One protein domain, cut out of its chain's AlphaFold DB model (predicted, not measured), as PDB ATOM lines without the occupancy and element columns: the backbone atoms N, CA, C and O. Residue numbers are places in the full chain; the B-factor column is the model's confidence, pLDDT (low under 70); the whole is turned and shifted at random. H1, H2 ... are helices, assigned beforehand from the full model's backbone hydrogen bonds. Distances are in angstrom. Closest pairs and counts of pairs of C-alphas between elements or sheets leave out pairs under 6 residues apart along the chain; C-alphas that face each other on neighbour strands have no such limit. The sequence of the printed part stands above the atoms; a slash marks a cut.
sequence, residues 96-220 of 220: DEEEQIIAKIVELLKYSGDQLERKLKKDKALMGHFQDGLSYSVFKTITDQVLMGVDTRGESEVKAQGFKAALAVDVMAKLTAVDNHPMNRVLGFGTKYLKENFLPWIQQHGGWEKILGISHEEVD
ATOM      1  N   ASP A  96      -8.217 -31.251 -43.746       74.25
ATOM      2  CA  ASP A  96      -8.869 -30.054 -44.277       74.25
ATOM      3  C   ASP A  96      -9.114 -29.012 -43.165       74.25
ATOM      4  O   ASP A  96      -9.002 -27.810 -43.402       74.25
ATOM      5  N   GLU A  97      -9.427 -29.453 -41.940       75.44
ATOM      6  CA  GLU A  97      -9.554 -28.588 -40.756       75.44
ATOM      7  C   GLU A  97      -8.207 -27.969 -40.343       75.44
ATOM      8  O   GLU A  97      -8.125 -26.757 -40.133       75.44
ATOM      9  N   GLU A  98      -7.134 -28.766 -40.278       77.06
ATOM     10  CA  GLU A  98      -5.786 -28.284 -39.945       77.06
ATOM     11  C   GLU A  98      -5.276 -27.259 -40.973       77.06
ATOM     12  O   GLU A  98      -4.761 -26.204 -40.597       77.06
ATOM     13  N   GLU A  99      -5.483 -27.510 -42.268       80.50
ATOM     14  CA  GLU A  99      -5.123 -26.574 -43.340       80.50
ATOM     15  C   GLU A  99      -5.906 -25.251 -43.245       80.50
ATOM     16  O   GLU A  99      -5.323 -24.173 -43.410       80.50
ATOM     17  N   GLN A 100      -7.199 -25.297 -42.897       81.50
ATOM     18  CA  GLN A 100      -8.009 -24.095 -42.650       81.50
ATOM     19  C   GLN A 100      -7.502 -23.290 -41.448       81.50
ATOM     20  O   GLN A 100      -7.466 -22.056 -41.490       81.50
ATOM     21  N   ILE A 101      -7.083 -23.974 -40.382       79.62
ATOM     22  CA  ILE A 101      -6.516 -23.332 -39.193       79.62
ATOM     23  C   ILE A 101      -5.184 -22.669 -39.528       79.62
ATOM     24  O   ILE A 101      -4.977 -21.513 -39.159       79.62
ATOM     25  N   ILE A 102      -4.312 -23.353 -40.273       82.31
ATOM     26  CA  ILE A 102      -3.037 -22.796 -40.738       82.31
ATOM     27  C   ILE A 102      -3.281 -21.533 -41.564       82.31
ATOM     28  O   ILE A 102      -2.713 -20.488 -41.247       82.31
ATOM     29  N   ALA A 103      -4.168 -21.591 -42.562       82.81
ATOM     30  CA  ALA A 103      -4.488 -20.439 -43.406       82.81
ATOM     31  C   ALA A 103      -5.002 -19.250 -42.578       82.81
ATOM     32  O   ALA A 103      -4.590 -18.107 -42.789       82.81
ATOM     33  N   LYS A 104      -5.846 -19.525 -41.579       81.25
ATOM     34  CA  LYS A 104      -6.377 -18.510 -40.666       81.25
ATOM     35  C   LYS A 104      -5.304 -17.917 -39.757       81.25
ATOM     36  O   LYS A 104      -5.298 -16.709 -39.540       81.25
ATOM     37  N   ILE A 105      -4.367 -18.721 -39.251       79.94
ATOM     38  CA  ILE A 105      -3.228 -18.220 -38.468       79.94
ATOM     39  C   ILE A 105      -2.320 -17.352 -39.345       79.94
ATOM     40  O   ILE A 105      -1.943 -16.263 -38.922       79.94
ATOM     41  N   VAL A 106      -2.015 -17.780 -40.573       80.06
ATOM     42  CA  VAL A 106      -1.204 -17.013 -41.536       80.06
ATOM     43  C   VAL A 106      -1.863 -15.675 -41.872       80.06
ATOM     44  O   VAL A 106      -1.192 -14.643 -41.905       80.06
ATOM     45  N   GLU A 107      -3.183 -15.658 -42.061       80.94
ATOM     46  CA  GLU A 107      -3.938 -14.417 -42.239       80.94
ATOM     47  C   GLU A 107      -3.853 -13.517 -40.999       80.94
ATOM     48  O   GLU A 107      -3.619 -12.314 -41.120       80.94
ATOM     49  N   LEU A 108      -4.001 -14.088 -39.802       75.56
ATOM     50  CA  LEU A 108      -3.947 -13.331 -38.554       75.56
ATOM     51  C   LEU A 108      -2.536 -12.817 -38.222       75.56
ATOM     52  O   LEU A 108      -2.423 -11.748 -37.625       75.56
ATOM     53  N   LEU A 109      -1.477 -13.514 -38.642       74.75
ATOM     54  CA  LEU A 109      -0.076 -13.105 -38.461       74.75
ATOM     55  C   LEU A 109       0.292 -11.837 -39.243       74.75
ATOM     56  O   LEU A 109       1.256 -11.157 -38.872       74.75
ATOM     57  N   LYS A 110      -0.493 -11.480 -40.272       72.06
ATOM     58  CA  LYS A 110      -0.392 -10.177 -40.956       72.06
ATOM     59  C   LYS A 110      -0.718  -9.007 -40.027       72.06
ATOM     60  O   LYS A 110      -0.273  -7.893 -40.275       72.06
ATOM     61  N   TYR A 111      -1.492  -9.249 -38.972       65.75
ATOM     62  CA  TYR A 111      -1.821  -8.252 -37.961       65.75
ATOM     63  C   TYR A 111      -0.830  -8.306 -36.783       65.75
ATOM     64  O   TYR A 111      -0.083  -9.270 -36.604       65.75
ATOM     65  N   SER A 112      -0.806  -7.256 -35.958       61.97
ATOM     66  CA  SER A 112       0.016  -7.210 -34.739       61.97
ATOM     67  C   SER A 112      -0.348  -8.341 -33.763       61.97
ATOM     68  O   SER A 112      -1.506  -8.766 -33.711       61.97
ATOM     69  N   GLY A 113       0.614  -8.790 -32.944       62.41
ATOM     70  CA  GLY A 113       0.437  -9.891 -31.980       62.41
ATOM     71  C   GLY A 113      -0.807  -9.753 -31.087       62.41
ATOM     72  O   GLY A 113      -1.568 -10.704 -30.943       62.41
ATOM     73  N   ASP A 114      -1.114  -8.544 -30.610       58.31
ATOM     74  CA  ASP A 114      -2.303  -8.263 -29.782       58.31
ATOM     75  C   ASP A 114      -3.637  -8.485 -30.515       58.31
ATOM     76  O   ASP A 114      -4.692  -8.723 -29.917       58.31
ATOM     77  N   GLN A 115      -3.646  -8.320 -31.837       63.81
ATOM     78  CA  GLN A 115      -4.828  -8.564 -32.658       63.81
ATOM     79  C   GLN A 115      -4.970 -10.053 -32.968       63.81
ATOM     80  O   GLN A 115      -6.097 -10.556 -32.925       63.81
ATOM     81  N   LEU A 116      -3.849 -10.748 -33.199       70.06
ATOM     82  CA  LEU A 116      -3.795 -12.207 -33.282       70.06
ATOM     83  C   LEU A 116      -4.352 -12.824 -31.993       70.06
ATOM     84  O   LEU A 116      -5.321 -13.573 -32.066       70.06
ATOM     85  N   GLU A 117      -3.852 -12.430 -30.821       68.75
ATOM     86  CA  GLU A 117      -4.313 -12.938 -29.522       68.75
ATOM     87  C   GLU A 117      -5.816 -12.695 -29.307       68.75
ATOM     88  O   GLU A 117      -6.567 -13.605 -28.945       68.75
ATOM     89  N   ARG A 118      -6.303 -11.476 -29.586       73.75
ATOM     90  CA  ARG A 118      -7.729 -11.137 -29.430       73.75
ATOM     91  C   ARG A 118      -8.635 -11.898 -30.391       73.75
ATOM     92  O   ARG A 118      -9.768 -12.210 -30.024       73.75
ATOM     93  N   LYS A 119      -8.195 -12.150 -31.624       71.44
ATOM     94  CA  LYS A 119      -8.959 -12.926 -32.615       71.44
ATOM     95  C   LYS A 119      -8.915 -14.417 -32.289       71.44
ATOM     96  O   LYS A 119      -9.955 -15.063 -32.369       71.44
ATOM     97  N   LEU A 120      -7.771 -14.911 -31.822       71.62
ATOM     98  CA  LEU A 120      -7.582 -16.284 -31.368       71.62
ATOM     99  C   LEU A 120      -8.466 -16.598 -30.159       71.62
ATOM    100  O   LEU A 120      -9.184 -17.587 -30.160       71.62
ATOM    101  N   LYS A 121      -8.517 -15.704 -29.163       70.50
ATOM    102  CA  LYS A 121      -9.388 -15.845 -27.979       70.50
ATOM    103  C   LYS A 121     -10.883 -15.868 -28.306       70.50
ATOM    104  O   LYS A 121     -11.665 -16.402 -27.525       70.50
ATOM    105  N   LYS A 122     -11.295 -15.280 -29.432       76.81
ATOM    106  CA  LYS A 122     -12.696 -15.295 -29.890       76.81
ATOM    107  C   LYS A 122     -13.068 -16.595 -30.595       76.81
ATOM    108  O   LYS A 122     -14.244 -16.946 -30.614       76.81
ATOM    109  N   ASP A 123     -12.088 -17.292 -31.160       75.56
ATOM    110  CA  ASP A 123     -12.290 -18.544 -31.870       75.56
ATOM    111  C   ASP A 123     -11.886 -19.728 -30.986       75.56
ATOM    112  O   ASP A 123     -10.711 -20.073 -30.855       75.56
ATOM    113  N   LYS A 124     -12.884 -20.353 -30.353       71.69
ATOM    114  CA  LYS A 124     -12.660 -21.491 -29.453       71.69
ATOM    115  C   LYS A 124     -12.070 -22.705 -30.172       71.69
ATOM    116  O   LYS A 124     -11.335 -23.452 -29.534       71.69
ATOM    117  N   ALA A 125     -12.372 -22.890 -31.459       71.12
ATOM    118  CA  ALA A 125     -11.811 -23.986 -32.238       71.12
ATOM    119  C   ALA A 125     -10.317 -23.741 -32.471       71.12
ATOM    120  O   ALA A 125      -9.504 -24.594 -32.133       71.12
ATOM    121  N   LEU A 126      -9.938 -22.532 -32.913       69.31
ATOM    122  CA  LEU A 126      -8.521 -22.182 -33.076       69.31
ATOM    123  C   LEU A 126      -7.754 -22.279 -31.752       69.31
ATOM    124  O   LEU A 126      -6.662 -22.836 -31.714       69.31
ATOM    125  N   MET A 127      -8.329 -21.766 -30.661       70.56
ATOM    126  CA  MET A 127      -7.705 -21.815 -29.337       70.56
ATOM    127  C   MET A 127      -7.500 -23.256 -28.845       70.56
ATOM    128  O   MET A 127      -6.476 -23.534 -28.226       70.56
ATOM    129  N   GLY A 128      -8.427 -24.171 -29.151       69.69
ATOM    130  CA  GLY A 128      -8.288 -25.599 -28.849       69.69
ATOM    131  C   GLY A 128      -7.023 -26.205 -29.459       69.69
ATOM    132  O   GLY A 128      -6.262 -26.857 -28.757       69.69
ATOM    133  N   HIS A 129      -6.702 -25.870 -30.711       70.56
ATOM    134  CA  HIS A 129      -5.479 -26.356 -31.368       70.56
ATOM    135  C   HIS A 129      -4.182 -25.820 -30.745       70.56
ATOM    136  O   HIS A 129      -3.165 -26.512 -30.743       70.56
ATOM    137  N   PHE A 130      -4.200 -24.605 -30.191       67.75
ATOM    138  CA  PHE A 130      -3.059 -24.090 -29.427       67.75
ATOM    139  C   PHE A 130      -2.959 -24.734 -28.036       67.75
ATOM    140  O   PHE A 130      -1.851 -24.921 -27.537       67.75
ATOM    141  N   GLN A 131      -4.087 -25.107 -27.419       67.06
ATOM    142  CA  GLN A 131      -4.121 -25.821 -26.135       67.06
ATOM    143  C   GLN A 131      -3.661 -27.278 -26.259       67.06
ATOM    144  O   GLN A 131      -2.908 -27.746 -25.405       67.06
ATOM    145  N   ASP A 132      -4.038 -27.958 -27.344       67.44
ATOM    146  CA  ASP A 132      -3.607 -29.329 -27.660       67.44
ATOM    147  C   ASP A 132      -2.116 -29.405 -28.051       67.44
ATOM    148  O   ASP A 132      -1.516 -30.481 -28.105       67.44
ATOM    149  N   GLY A 133      -1.492 -28.241 -28.244       65.19
ATOM    150  CA  GLY A 133      -0.072 -28.072 -28.494       65.19
ATOM    151  C   GLY A 133       0.223 -27.928 -29.980       65.19
ATOM    152  O   GLY A 133       0.087 -28.864 -30.766       65.19
ATOM    153  N   LEU A 134       0.726 -26.754 -30.353       75.50
ATOM    154  CA  LEU A 134       1.207 -26.500 -31.703       75.50
ATOM    155  C   LEU A 134       2.393 -27.434 -32.001       75.50
ATOM    156  O   LEU A 134       3.347 -27.518 -31.229       75.50
ATOM    157  N   SER A 135       2.324 -28.188 -33.095       83.06
ATOM    158  CA  SER A 135       3.385 -29.118 -33.490       83.06
ATOM    159  C   SER A 135       4.456 -28.413 -34.329       83.06
ATOM    160  O   SER A 135       4.203 -27.381 -34.954       83.06
ATOM    161  N   TYR A 136       5.665 -28.984 -34.401       84.38
ATOM    162  CA  TYR A 136       6.725 -28.419 -35.246       84.38
ATOM    163  C   TYR A 136       6.325 -28.351 -36.728       84.38
ATOM    164  O   TYR A 136       6.679 -27.397 -37.411       84.38
ATOM    165  N   SER A 137       5.579 -29.339 -37.232       84.62
ATOM    166  CA  SER A 137       5.110 -29.342 -38.622       84.62
ATOM    167  C   SER A 137       4.152 -28.186 -38.892       84.62
ATOM    168  O   SER A 137       4.317 -27.497 -39.890       84.62
ATOM    169  N   VAL A 138       3.211 -27.921 -37.980       83.38
ATOM    170  CA  VAL A 138       2.285 -26.784 -38.089       83.38
ATOM    171  C   VAL A 138       3.045 -25.462 -38.011       83.38
ATOM    172  O   VAL A 138       2.852 -24.605 -38.871       83.38
ATOM    173  N   PHE A 139       3.973 -25.324 -37.054       85.94
ATOM    174  CA  PHE A 139       4.859 -24.157 -36.961       85.94
ATOM    175  C   PHE A 139       5.593 -23.895 -38.281       85.94
ATOM    176  O   PHE A 139       5.601 -22.773 -38.791       85.94
ATOM    177  N   LYS A 140       6.202 -24.948 -38.836       88.69
ATOM    178  CA  LYS A 140       6.965 -24.884 -40.079       88.69
ATOM    179  C   LYS A 140       6.076 -24.443 -41.238       88.69
ATOM    180  O   LYS A 140       6.436 -23.503 -41.932       88.69
ATOM    181  N   THR A 141       4.905 -25.058 -41.407       87.00
ATOM    182  CA  THR A 141       3.975 -24.716 -42.492       87.00
ATOM    183  C   THR A 141       3.476 -23.277 -42.385       87.00
ATOM    184  O   THR A 141       3.449 -22.571 -43.390       87.00
ATOM    185  N   ILE A 142       3.127 -22.812 -41.180       85.88
ATOM    186  CA  ILE A 142       2.727 -21.417 -40.948       85.88
ATOM    187  C   ILE A 142       3.857 -20.470 -41.363       85.88
ATOM    188  O   ILE A 142       3.631 -19.521 -42.111       85.88
ATOM    189  N   THR A 143       5.077 -20.746 -40.897       87.44
ATOM    190  CA  THR A 143       6.238 -19.895 -41.178       87.44
ATOM    191  C   THR A 143       6.554 -19.885 -42.672       87.44
ATOM    192  O   THR A 143       6.670 -18.813 -43.255       87.44
ATOM    193  N   ASP A 144       6.587 -21.048 -43.324       88.75
ATOM    194  CA  ASP A 144       6.837 -21.168 -44.764       88.75
ATOM    195  C   ASP A 144       5.799 -20.390 -45.587       88.75
ATOM    196  O   ASP A 144       6.169 -19.654 -46.500       88.75
ATOM    197  N   GLN A 145       4.510 -20.483 -45.242       84.19
ATOM    198  CA  GLN A 145       3.452 -19.734 -45.930       84.19
ATOM    199  C   GLN A 145       3.599 -18.218 -45.753       84.19
ATOM    200  O   GLN A 145       3.398 -17.467 -46.711       84.19
ATOM    201  N   VAL A 146       3.991 -17.757 -44.559       83.06
ATOM    202  CA  VAL A 146       4.283 -16.337 -44.319       83.06
ATOM    203  C   VAL A 146       5.471 -15.882 -45.169       83.06
ATOM    204  O   VAL A 146       5.376 -14.848 -45.826       83.06
ATOM    205  N   LEU A 147       6.553 -16.664 -45.225       85.38
ATOM    206  CA  LEU A 147       7.743 -16.331 -46.015       85.38
ATOM    207  C   LEU A 147       7.499 -16.370 -47.530       85.38
ATOM    208  O   LEU A 147       8.086 -15.572 -48.260       85.38
ATOM    209  N   MET A 148       6.645 -17.276 -48.012       82.25
ATOM    210  CA  MET A 148       6.239 -17.348 -49.423       82.25
ATOM    211  C   MET A 148       5.373 -16.159 -49.847       82.25
ATOM    212  O   MET A 148       5.400 -15.773 -51.013       82.25
ATOM    213  N   GLY A 149       4.605 -15.583 -48.919       73.50
ATOM    214  CA  GLY A 149       3.771 -14.409 -49.173       73.50
ATOM    215  C   GLY A 149       4.543 -13.088 -49.254       73.50
ATOM    216  O   GLY A 149       3.939 -12.061 -49.562       73.50
ATOM    217  N   VAL A 150       5.849 -13.091 -48.966       73.38
ATOM    218  CA  VAL A 150       6.698 -11.899 -49.055       73.38
ATOM    219  C   VAL A 150       7.138 -11.678 -50.495       73.38
ATOM    220  O   VAL A 150       7.847 -12.505 -51.071       73.38
ATOM    221  N   ASP A 151       6.791 -10.517 -51.045       70.81
ATOM    222  CA  ASP A 151       7.347 -10.066 -52.314       70.81
ATOM    223  C   ASP A 151       8.756  -9.495 -52.092       70.81
ATOM    224  O   ASP A 151       8.924  -8.355 -51.669       70.81
ATOM    225  N   THR A 152       9.785 -10.311 -52.334       68.62
ATOM    226  CA  THR A 152      11.195  -9.878 -52.300       68.62
ATOM    227  C   THR A 152      11.718  -9.495 -53.688       68.62
ATOM    228  O   THR A 152      12.928  -9.503 -53.924       68.62
ATOM    229  N   ARG A 153      10.829  -9.248 -54.658       66.50
ATOM    230  CA  ARG A 153      11.212  -8.973 -56.044       66.50
ATOM    231  C   ARG A 153      11.843  -7.584 -56.154       66.50
ATOM    232  O   ARG A 153      11.188  -6.578 -55.924       66.50
ATOM    233  N   GLY A 154      13.113  -7.542 -56.554       65.31
ATOM    234  CA  GLY A 154      13.889  -6.304 -56.706       65.31
ATOM    235  C   GLY A 154      14.938  -6.076 -55.614       65.31
ATOM    236  O   GLY A 154      15.798  -5.218 -55.785       65.31
ATOM    237  N   GLU A 155      14.929  -6.875 -54.544       73.38
ATOM    238  CA  GLU A 155      15.958  -6.843 -53.500       73.38
ATOM    239  C   GLU A 155      17.133  -7.775 -53.822       73.38
ATOM    240  O   GLU A 155      16.986  -8.777 -54.528       73.38
ATOM    241  N   SER A 156      18.316  -7.470 -53.276       79.31
ATOM    242  CA  SER A 156      19.457  -8.388 -53.363       79.31
ATOM    243  C   SER A 156      19.169  -9.674 -52.587       79.31
ATOM    244  O   SER A 156      18.472  -9.649 -51.572       79.31
ATOM    245  N   GLU A 157      19.740 -10.804 -53.017       81.38
ATOM    246  CA  GLU A 157      19.542 -12.100 -52.346       81.38
ATOM    247  C   GLU A 157      19.859 -12.024 -50.844       81.38
ATOM    248  O   GLU A 157      19.114 -12.553 -50.021       81.38
ATOM    249  N   VAL A 158      20.911 -11.281 -50.482       77.75
ATOM    250  CA  VAL A 158      21.323 -11.096 -49.087       77.75
ATOM    251  C   VAL A 158      20.269 -10.342 -48.274       77.75
ATOM    252  O   VAL A 158      19.930 -10.769 -47.169       77.75
ATOM    253  N   LYS A 159      19.707  -9.260 -48.828       76.62
ATOM    254  CA  LYS A 159      18.635  -8.492 -48.178       76.62
ATOM    255  C   LYS A 159      17.341  -9.294 -48.090       76.62
ATOM    256  O   LYS A 159      16.716  -9.321 -47.035       76.62
ATOM    257  N   ALA A 160      16.973  -9.996 -49.162       81.75
ATOM    258  CA  ALA A 160      15.786 -10.843 -49.205       81.75
ATOM    259  C   ALA A 160      15.847 -11.967 -48.156       81.75
ATOM    260  O   ALA A 160      14.859 -12.239 -47.474       81.75
ATOM    261  N   GLN A 161      17.008 -12.606 -47.992       82.94
ATOM    262  CA  GLN A 161      17.208 -13.651 -46.989       82.94
ATOM    263  C   GLN A 161      17.271 -13.097 -45.562       82.94
ATOM    264  O   GLN A 161      16.645 -13.665 -44.667       82.94
ATOM    265  N   GLY A 162      17.949 -11.964 -45.344       82.12
ATOM    266  CA  GLY A 162      17.941 -11.275 -44.050       82.12
ATOM    267  C   GLY A 162      16.531 -10.875 -43.619       82.12
ATOM    268  O   GLY A 162      16.145 -11.095 -42.470       82.12
ATOM    269  N   PHE A 163      15.727 -10.389 -44.566       83.38
ATOM    270  CA  PHE A 163      14.319 -10.071 -44.352       83.38
ATOM    271  C   PHE A 163      13.492 -11.309 -43.985       83.38
ATOM    272  O   PHE A 163      12.776 -11.300 -42.986       83.38
ATOM    273  N   LYS A 164      13.620 -12.406 -44.742       86.69
ATOM    274  CA  LYS A 164      12.918 -13.667 -44.441       86.69
ATOM    275  C   LYS A 164      13.292 -14.213 -43.063       86.69
ATOM    276  O   LYS A 164      12.421 -14.671 -42.329       86.69
ATOM    277  N   ALA A 165      14.563 -14.123 -42.685       85.88
ATOM    278  CA  ALA A 165      15.021 -14.544 -41.368       85.88
ATOM    279  C   ALA A 165      14.426 -13.669 -40.249       85.88
ATOM    280  O   ALA A 165      13.941 -14.199 -39.249       85.88
ATOM    281  N   ALA A 166      14.396 -12.346 -40.437       84.81
ATOM    282  CA  ALA A 166      13.758 -11.414 -39.507       84.81
ATOM    283  C   ALA A 166      12.250 -11.692 -39.363       84.81
ATOM    284  O   ALA A 166      11.728 -11.740 -38.249       84.81
ATOM    285  N   LEU A 167      11.562 -11.975 -40.471       84.38
ATOM    286  CA  LEU A 167      10.141 -12.313 -40.461       84.38
ATOM    287  C   LEU A 167       9.861 -13.661 -39.783       84.38
ATOM    288  O   LEU A 167       8.878 -13.792 -39.058       84.38
ATOM    289  N   ALA A 168      10.735 -14.657 -39.947       88.06
ATOM    290  CA  ALA A 168      10.628 -15.918 -39.211       88.06
ATOM    291  C   ALA A 168      10.766 -15.707 -37.690       88.06
ATOM    292  O   ALA A 168      10.062 -16.352 -36.908       88.06
ATOM    293  N   VAL A 169      11.631 -14.777 -37.265       86.38
ATOM    294  CA  VAL A 169      11.756 -14.375 -35.854       86.38
ATOM    295  C   VAL A 169      10.490 -13.670 -35.357       86.38
ATOM    296  O   VAL A 169      10.036 -13.965 -34.251       86.38
ATOM    297  N   ASP A 170       9.870 -12.811 -36.171       83.94
ATOM    298  CA  ASP A 170       8.585 -12.171 -35.843       83.94
ATOM    299  C   ASP A 170       7.440 -13.188 -35.713       83.94
ATOM    300  O   ASP A 170       6.698 -13.165 -34.729       83.94
ATOM    301  N   VAL A 171       7.329 -14.143 -36.645       85.88
ATOM    302  CA  VAL A 171       6.339 -15.234 -36.574       85.88
ATOM    303  C   VAL A 171       6.527 -16.049 -35.298       85.88
ATOM    304  O   VAL A 171       5.555 -16.299 -34.584       85.88
ATOM    305  N   MET A 172       7.769 -16.416 -34.966       87.00
ATOM    306  CA  MET A 172       8.087 -17.088 -33.705       87.00
ATOM    307  C   MET A 172       7.631 -16.254 -32.503       87.00
ATOM    308  O   MET A 172       6.945 -16.790 -31.636       87.00
ATOM    309  N   ALA A 173       7.963 -14.962 -32.454       82.81
ATOM    310  CA  ALA A 173       7.605 -14.086 -31.339       82.81
ATOM    311  C   ALA A 173       6.082 -13.959 -31.167       82.81
ATOM    312  O   ALA A 173       5.564 -14.113 -30.059       82.81
ATOM    313  N   LYS A 174       5.351 -13.752 -32.269       81.88
ATOM    314  CA  LYS A 174       3.883 -13.671 -32.274       81.88
ATOM    315  C   LYS A 174       3.234 -14.983 -31.846       81.88
ATOM    316  O   LYS A 174       2.287 -14.961 -31.066       81.88
ATOM    317  N   LEU A 175       3.749 -16.119 -32.320       80.12
ATOM    318  CA  LEU A 175       3.241 -17.434 -31.932       80.12
ATOM    319  C   LEU A 175       3.580 -17.773 -30.477       80.12
ATOM    320  O   LEU A 175       2.744 -18.348 -29.792       80.12
ATOM    321  N   THR A 176       4.753 -17.381 -29.968       78.94
ATOM    322  CA  THR A 176       5.104 -17.540 -28.545       78.94
ATOM    323  C   THR A 176       4.201 -16.703 -27.641       78.94
ATOM    324  O   THR A 176       3.838 -17.168 -26.569       78.94
ATOM    325  N   ALA A 177       3.777 -15.511 -28.071       75.81
ATOM    326  CA  ALA A 177       2.859 -14.680 -27.289       75.81
ATOM    327  C   ALA A 177       1.462 -15.307 -27.111       75.81
ATOM    328  O   ALA A 177       0.767 -14.995 -26.147       75.81
ATOM    329  N   VAL A 178       1.045 -16.182 -28.032       71.00
ATOM    330  CA  VAL A 178      -0.255 -16.872 -27.976       71.00
ATOM    331  C   VAL A 178      -0.160 -18.335 -27.536       71.00
ATOM    332  O   VAL A 178      -1.187 -18.954 -27.252       71.00
ATOM    333  N   ASP A 179       1.051 -18.891 -27.468       69.44
ATOM    334  CA  ASP A 179       1.313 -20.229 -26.947       69.44
ATOM    335  C   ASP A 179       1.092 -20.228 -25.429       69.44
ATOM    336  O   ASP A 179       1.886 -19.697 -24.660       69.44
ATOM    337  N   ASN A 180      -0.008 -20.833 -24.980       64.69
ATOM    338  CA  ASN A 180      -0.327 -20.947 -23.552       64.69
ATOM    339  C   ASN A 180       0.472 -22.064 -22.856       64.69
ATOM    340  O   ASN A 180       0.227 -22.370 -21.686       64.69
ATOM    341  N   HIS A 181       1.391 -22.724 -23.567       62.66
ATOM    342  CA  HIS A 181       2.129 -23.849 -23.024       62.66
ATOM    343  C   HIS A 181       3.277 -23.355 -22.123       62.66
ATOM    344  O   HIS A 181       4.157 -22.628 -22.583       62.66
ATOM    345  N   PRO A 182       3.379 -23.813 -20.862       50.69
ATOM    346  CA  PRO A 182       4.362 -23.311 -19.889       50.69
ATOM    347  C   PRO A 182       5.835 -23.632 -20.216       50.69
ATOM    348  O   PRO A 182       6.715 -23.353 -19.409       50.69
ATOM    349  N   MET A 183       6.125 -24.242 -21.372       57.06
ATOM    350  CA  MET A 183       7.438 -24.812 -21.701       57.06
ATOM    351  C   MET A 183       8.142 -24.121 -22.879       57.06
ATOM    352  O   MET A 183       9.113 -24.667 -23.394       57.06
ATOM    353  N   ASN A 184       7.690 -22.946 -23.336       68.06
ATOM    354  CA  ASN A 184       8.337 -22.225 -24.446       68.06
ATOM    355  C   ASN A 184       8.576 -23.118 -25.686       68.06
ATOM    356  O   ASN A 184       9.615 -23.040 -26.350       68.06
ATOM    357  N   ARG A 185       7.629 -24.016 -25.992       77.56
ATOM    358  CA  ARG A 185       7.778 -25.011 -27.069       77.56
ATOM    359  C   ARG A 185       7.990 -24.336 -28.421       77.56
ATOM    360  O   ARG A 185       8.849 -24.762 -29.191       77.56
ATOM    361  N   VAL A 186       7.275 -23.237 -28.660       79.62
ATOM    362  CA  VAL A 186       7.414 -22.425 -29.874       79.62
ATOM    363  C   VAL A 186       8.804 -21.794 -30.010       79.62
ATOM    364  O   VAL A 186       9.328 -21.763 -31.121       79.62
ATOM    365  N   LEU A 187       9.467 -21.391 -28.917       81.75
ATOM    366  CA  LEU A 187      10.861 -20.917 -28.986       81.75
ATOM    367  C   LEU A 187      11.811 -22.034 -29.444       81.75
ATOM    368  O   LEU A 187      12.722 -21.802 -30.245       81.75
ATOM    369  N   GLY A 188      11.577 -23.267 -28.980       84.50
ATOM    370  CA  GLY A 188      12.309 -24.449 -29.439       84.50
ATOM    371  C   GLY A 188      12.103 -24.721 -30.932       84.50
ATOM    372  O   GLY A 188      13.068 -24.994 -31.651       84.50
ATOM    373  N   PHE A 189      10.867 -24.587 -31.422       86.94
ATOM    374  CA  PHE A 189      10.548 -24.724 -32.846       86.94
ATOM    375  C   PHE A 189      11.182 -23.632 -33.697       86.94
ATOM    376  O   PHE A 189      11.801 -23.955 -34.706       86.94
ATOM    377  N   GLY A 190      11.104 -22.369 -33.272       85.06
ATOM    378  CA  GLY A 190      11.737 -21.264 -33.985       85.06
ATOM    379  C   GLY A 190      13.254 -21.422 -34.047       85.06
ATOM    380  O   GLY A 190      13.842 -21.305 -35.119       85.06
ATOM    381  N   THR A 191      13.890 -21.829 -32.942       87.06
ATOM    382  CA  THR A 191      15.333 -22.130 -32.923       87.06
ATOM    383  C   THR A 191      15.683 -23.255 -33.896       87.06
ATOM    384  O   THR A 191      16.659 -23.150 -34.640       87.06
ATOM    385  N   LYS A 192      14.892 -24.334 -33.909       90.06
ATOM    386  CA  LYS A 192      15.083 -25.457 -34.834       90.06
ATOM    387  C   LYS A 192      14.918 -25.016 -36.291       90.06
ATOM    388  O   LYS A 192      15.786 -25.298 -37.110       90.06
ATOM    389  N   TYR A 193      13.869 -24.259 -36.590       89.94
ATOM    390  CA  TYR A 193      13.577 -23.763 -37.931       89.94
ATOM    391  C   TYR A 193      14.675 -22.833 -38.458       89.94
ATOM    392  O   TYR A 193      15.132 -22.997 -39.589       89.94
ATOM    393  N   LEU A 194      15.157 -21.902 -37.630       88.25
ATOM    394  CA  LEU A 194      16.258 -21.005 -37.994       88.25
ATOM    395  C   LEU A 194      17.553 -21.780 -38.268       88.25
ATOM    396  O   LEU A 194      18.257 -21.482 -39.233       88.25
ATOM    397  N   LYS A 195      17.846 -22.805 -37.458       87.56
ATOM    398  CA  LYS A 195      19.006 -23.686 -37.660       87.56
ATOM    399  C   LYS A 195      18.924 -24.495 -38.952       87.56
ATOM    400  O   LYS A 195      19.941 -24.667 -39.609       87.56
ATOM    401  N   GLU A 196      17.744 -24.987 -39.311       90.12
ATOM    402  CA  GLU A 196      17.562 -25.821 -40.504       90.12
ATOM    403  C   GLU A 196      17.537 -25.000 -41.801       90.12
ATOM    404  O   GLU A 196      18.118 -25.426 -42.796       90.12
ATOM    405  N   ASN A 197      16.901 -23.823 -41.797       88.19
ATOM    406  CA  ASN A 197      16.620 -23.076 -43.030       88.19
ATOM    407  C   ASN A 197      17.592 -21.919 -43.285       88.19
ATOM    408  O   ASN A 197      17.857 -21.595 -44.439       88.19
ATOM    409  N   PHE A 198      18.131 -21.297 -42.232       85.31
ATOM    410  CA  PHE A 198      18.912 -20.066 -42.373       85.31
ATOM    411  C   PHE A 198      20.355 -20.206 -41.907       85.31
ATOM    412  O   PHE A 198      21.236 -19.622 -42.526       85.31
ATOM    413  N   LEU A 199      20.639 -20.984 -40.860       85.56
ATOM    414  CA  LEU A 199      21.989 -21.062 -40.291       85.56
ATOM    415  C   LEU A 199      23.087 -21.447 -41.306       85.56
ATOM    416  O   LEU A 199      24.112 -20.765 -41.297       85.56
ATOM    417  N   PRO A 200      22.914 -22.449 -42.198       87.12
ATOM    418  CA  PRO A 200      23.950 -22.794 -43.174       87.12
ATOM    419  C   PRO A 200      24.258 -21.632 -44.124       87.12
ATOM    420  O   PRO A 200      25.418 -21.299 -44.359       87.12
ATOM    421  N   TRP A 201      23.211 -20.966 -44.615       85.38
ATOM    422  CA  TRP A 201      23.338 -19.817 -45.508       85.38
ATOM    423  C   TRP A 201      23.943 -18.610 -44.778       85.38
ATOM    424  O   TRP A 201      24.846 -17.954 -45.296       85.38
ATOM    425  N   ILE A 202      23.527 -18.370 -43.532       84.69
ATOM    426  CA  ILE A 202      24.021 -17.273 -42.698       84.69
ATOM    427  C   ILE A 202      25.515 -17.408 -42.420       84.69
ATOM    428  O   ILE A 202      26.255 -16.431 -42.521       84.69
ATOM    429  N   GLN A 203      25.976 -18.615 -42.094       85.38
ATOM    430  CA  GLN A 203      27.395 -18.871 -41.852       85.38
ATOM    431  C   GLN A 203      28.239 -18.644 -43.111       85.38
ATOM    432  O   GLN A 203      29.312 -18.052 -43.020       85.38
ATOM    433  N   GLN A 204      27.735 -19.036 -44.285       85.88
ATOM    434  CA  GLN A 204      28.411 -18.794 -45.565       85.88
ATOM    435  C   GLN A 204      28.498 -17.302 -45.921       85.88
ATOM    436  O   GLN A 204      29.468 -16.873 -46.538       85.88
ATOM    437  N   HIS A 205      27.520 -16.499 -45.497       80.88
ATOM    438  CA  HIS A 205      27.421 -15.076 -45.834       80.88
ATOM    439  C   HIS A 205      27.976 -14.146 -44.745       80.88
ATOM    440  O   HIS A 205      27.691 -12.949 -44.748       80.88
ATOM    441  N   GLY A 206      28.815 -14.664 -43.842       80.50
ATOM    442  CA  GLY A 206      29.531 -13.862 -42.842       80.50
ATOM    443  C   GLY A 206      28.730 -13.547 -41.577       80.50
ATOM    444  O   GLY A 206      29.071 -12.614 -40.855       80.50
ATOM    445  N   GLY A 207      27.685 -14.323 -41.287       84.38
ATOM    446  CA  GLY A 207      26.926 -14.239 -40.045       84.38
ATOM    447  C   GLY A 207      25.807 -13.196 -40.048       84.38
ATOM    448  O   GLY A 207      25.609 -12.437 -40.997       84.38
ATOM    449  N   TRP A 208      25.057 -13.167 -38.943       80.62
ATOM    450  CA  TRP A 208      23.888 -12.297 -38.767       80.62
ATOM    451  C   TRP A 208      24.204 -10.809 -38.937       80.62
ATOM    452  O   TRP A 208      23.380 -10.072 -39.465       80.62
ATOM    453  N   GLU A 209      25.399 -10.368 -38.546       79.81
ATOM    454  CA  GLU A 209      25.801  -8.961 -38.637       79.81
ATOM    455  C   GLU A 209      25.881  -8.477 -40.083       79.81
ATOM    456  O   GLU A 209      25.379  -7.403 -40.406       79.81
ATOM    457  N   LYS A 210      26.461  -9.287 -40.971       78.69
ATOM    458  CA  LYS A 210      26.636  -8.926 -42.380       78.69
ATOM    459  C   LYS A 210      25.316  -8.962 -43.146       78.69
ATOM    460  O   LYS A 210      25.054  -8.107 -43.982       78.69
ATOM    461  N   ILE A 211      24.464  -9.929 -42.824       82.12
ATOM    462  CA  ILE A 211      23.186 -10.154 -43.511       82.12
ATOM    463  C   ILE A 211      22.140  -9.124 -43.103       82.12
ATOM    464  O   ILE A 211      21.357  -8.670 -43.932       82.12
ATOM    465  N   LEU A 212      22.136  -8.735 -41.829       78.31
ATOM    466  CA  LEU A 212      21.240  -7.702 -41.319       78.31
ATOM    467  C   LEU A 212      21.804  -6.284 -41.535       78.31
ATOM    468  O   LEU A 212      21.129  -5.307 -41.208       78.31
ATOM    469  N   GLY A 213      23.011  -6.151 -42.100       72.38
ATOM    470  CA  GLY A 213      23.664  -4.861 -42.340       72.38
ATOM    471  C   GLY A 213      23.969  -4.102 -41.046       72.38
ATOM    472  O   GLY A 213      23.781  -2.894 -40.990       72.38
ATOM    473  N   ILE A 214      24.361  -4.828 -39.995       69.69
ATOM    474  CA  ILE A 214      24.767  -4.296 -38.682       69.69
ATOM    475  C   ILE A 214      26.252  -3.902 -38.695       69.69
ATOM    476  O   ILE A 214      26.732  -3.294 -37.744       69.69
ATOM    477  N   SER A 215      26.997  -4.237 -39.757       56.84
ATOM    478  CA  SER A 215      28.386  -3.805 -39.911       56.84
ATOM    479  C   SER A 215      28.477  -2.292 -39.741       56.84
ATOM    480  O   SER A 215      27.909  -1.545 -40.534       56.84
ATOM    481  N   HIS A 216      29.176  -1.888 -38.682       44.84
ATOM    482  CA  HIS A 216      29.572  -0.521 -38.403       44.84
ATOM    483  C   HIS A 216      30.303   0.007 -39.639       44.84
ATOM    484  O   HIS A 216      31.417  -0.430 -39.928       44.84
ATOM    485  N   GLU A 217      29.661   0.891 -40.403       44.56
ATOM    486  CA  GLU A 217      30.391   1.798 -41.281       44.56
ATOM    487  C   GLU A 217      31.212   2.692 -40.347       44.56
ATOM    488  O   GLU A 217      30.726   3.673 -39.790       44.56
ATOM    489  N   GLU A 218      32.443   2.263 -40.077       38.81
ATOM    490  CA  GLU A 218      33.497   3.142 -39.598       38.81
ATOM    491  C   GLU A 218      33.737   4.144 -40.728       38.81
ATOM    492  O   GLU A 218      34.295   3.810 -41.771       38.81
ATOM    493  N   VAL A 219      33.153   5.330 -40.570       41.53
ATOM    494  CA  VAL A 219      33.405   6.471 -41.443       41.53
ATOM    495  C   VAL A 219      34.783   6.998 -41.043       41.53
ATOM    496  O   VAL A 219      34.928   7.525 -39.940       41.53
ATOM    497  N   ASP A 220      35.770   6.741 -41.900       33.28
ATOM    498  CA  ASP A 220      37.136   7.294 -41.852       33.28
ATOM    499  C   ASP A 220      37.129   8.831 -41.970       33.28
ATOM    500  O   ASP A 220      36.303   9.363 -42.758       33.28
TER     501      ASP A 220
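AT A GLANCE: This is residues 96 to 220 of the 220 residues of an uncharacterized protein of Cercocebus atys (UniProt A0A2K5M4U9). The long helix H5 runs through the middle of an elongated body, with H6 folded back beside it and H4 crossing both. H1, H2 and H3 gather towards the end where H5 finishes, H7 and H8 are by its beginning, and residues 214 to 220 stick out as a tail. The printed part has 125 residues with eight named helices, H1 to H8 in order, and no named strand; the class is all helix, its packing mostly crossed. It is only just compact, close to loose, with a radius of gyration of the C-alphas of 16.2 A and spans of 58 by 31 by 26 A.

IN THESE COORDINATES: H5, residues 157 to 178, covers 31.8 A from C-alpha 157 at (19.542, -12.100, -52.346). H6 is residues 185 to 197, 18.3 A, and H4 residues 136 to 148, 18.0 A. H1, residues 96 to 109, 20.0 A, begins at (-8.869, -30.054, -44.277). H2 is residues 113 to 122, 14.4 A; H3, 124 to 131, 10.1 A; H7, 199 to 204, 8.6 A; H8, 207 to 211, 6.5 A.

HOW THE PARTS SIT: The hub H5 forms a hairpin with H6, at a shallow tilt of 13 degrees, closest at C-alphas 172 and 190, 5.6 A. H4 touches H5 with residues 143 to 147 alone, closest at C-alphas 147 and 164, 6.0 A, and H6 with 136 to 140 alone, closest at C-alphas 136 and 189, 5.8 A. H1 touches H4, closest at C-alphas 102 and 142, 5.9 A. H2 touches H5, closest at C-alphas 113 and 174, 5.1 A. H2 and H3 only just touch, with 3 pairs of C-alphas within 8 A, and only at the corner. H8 touches H5, closest at C-alphas 211 and 162, 5.4 A; H7 is near H5. In H1 to H8 every O i to N i+4 pair is within hydrogen-bond range.

THE WHOLE: The farthest C-alphas, of Asp 96 and Asp 220, are 59.3 A apart. The printed part has no cut and no long link. Its mean pLDDT is 76.4; 28 residues are under 70, among them 179 to 184 and 214 to 220.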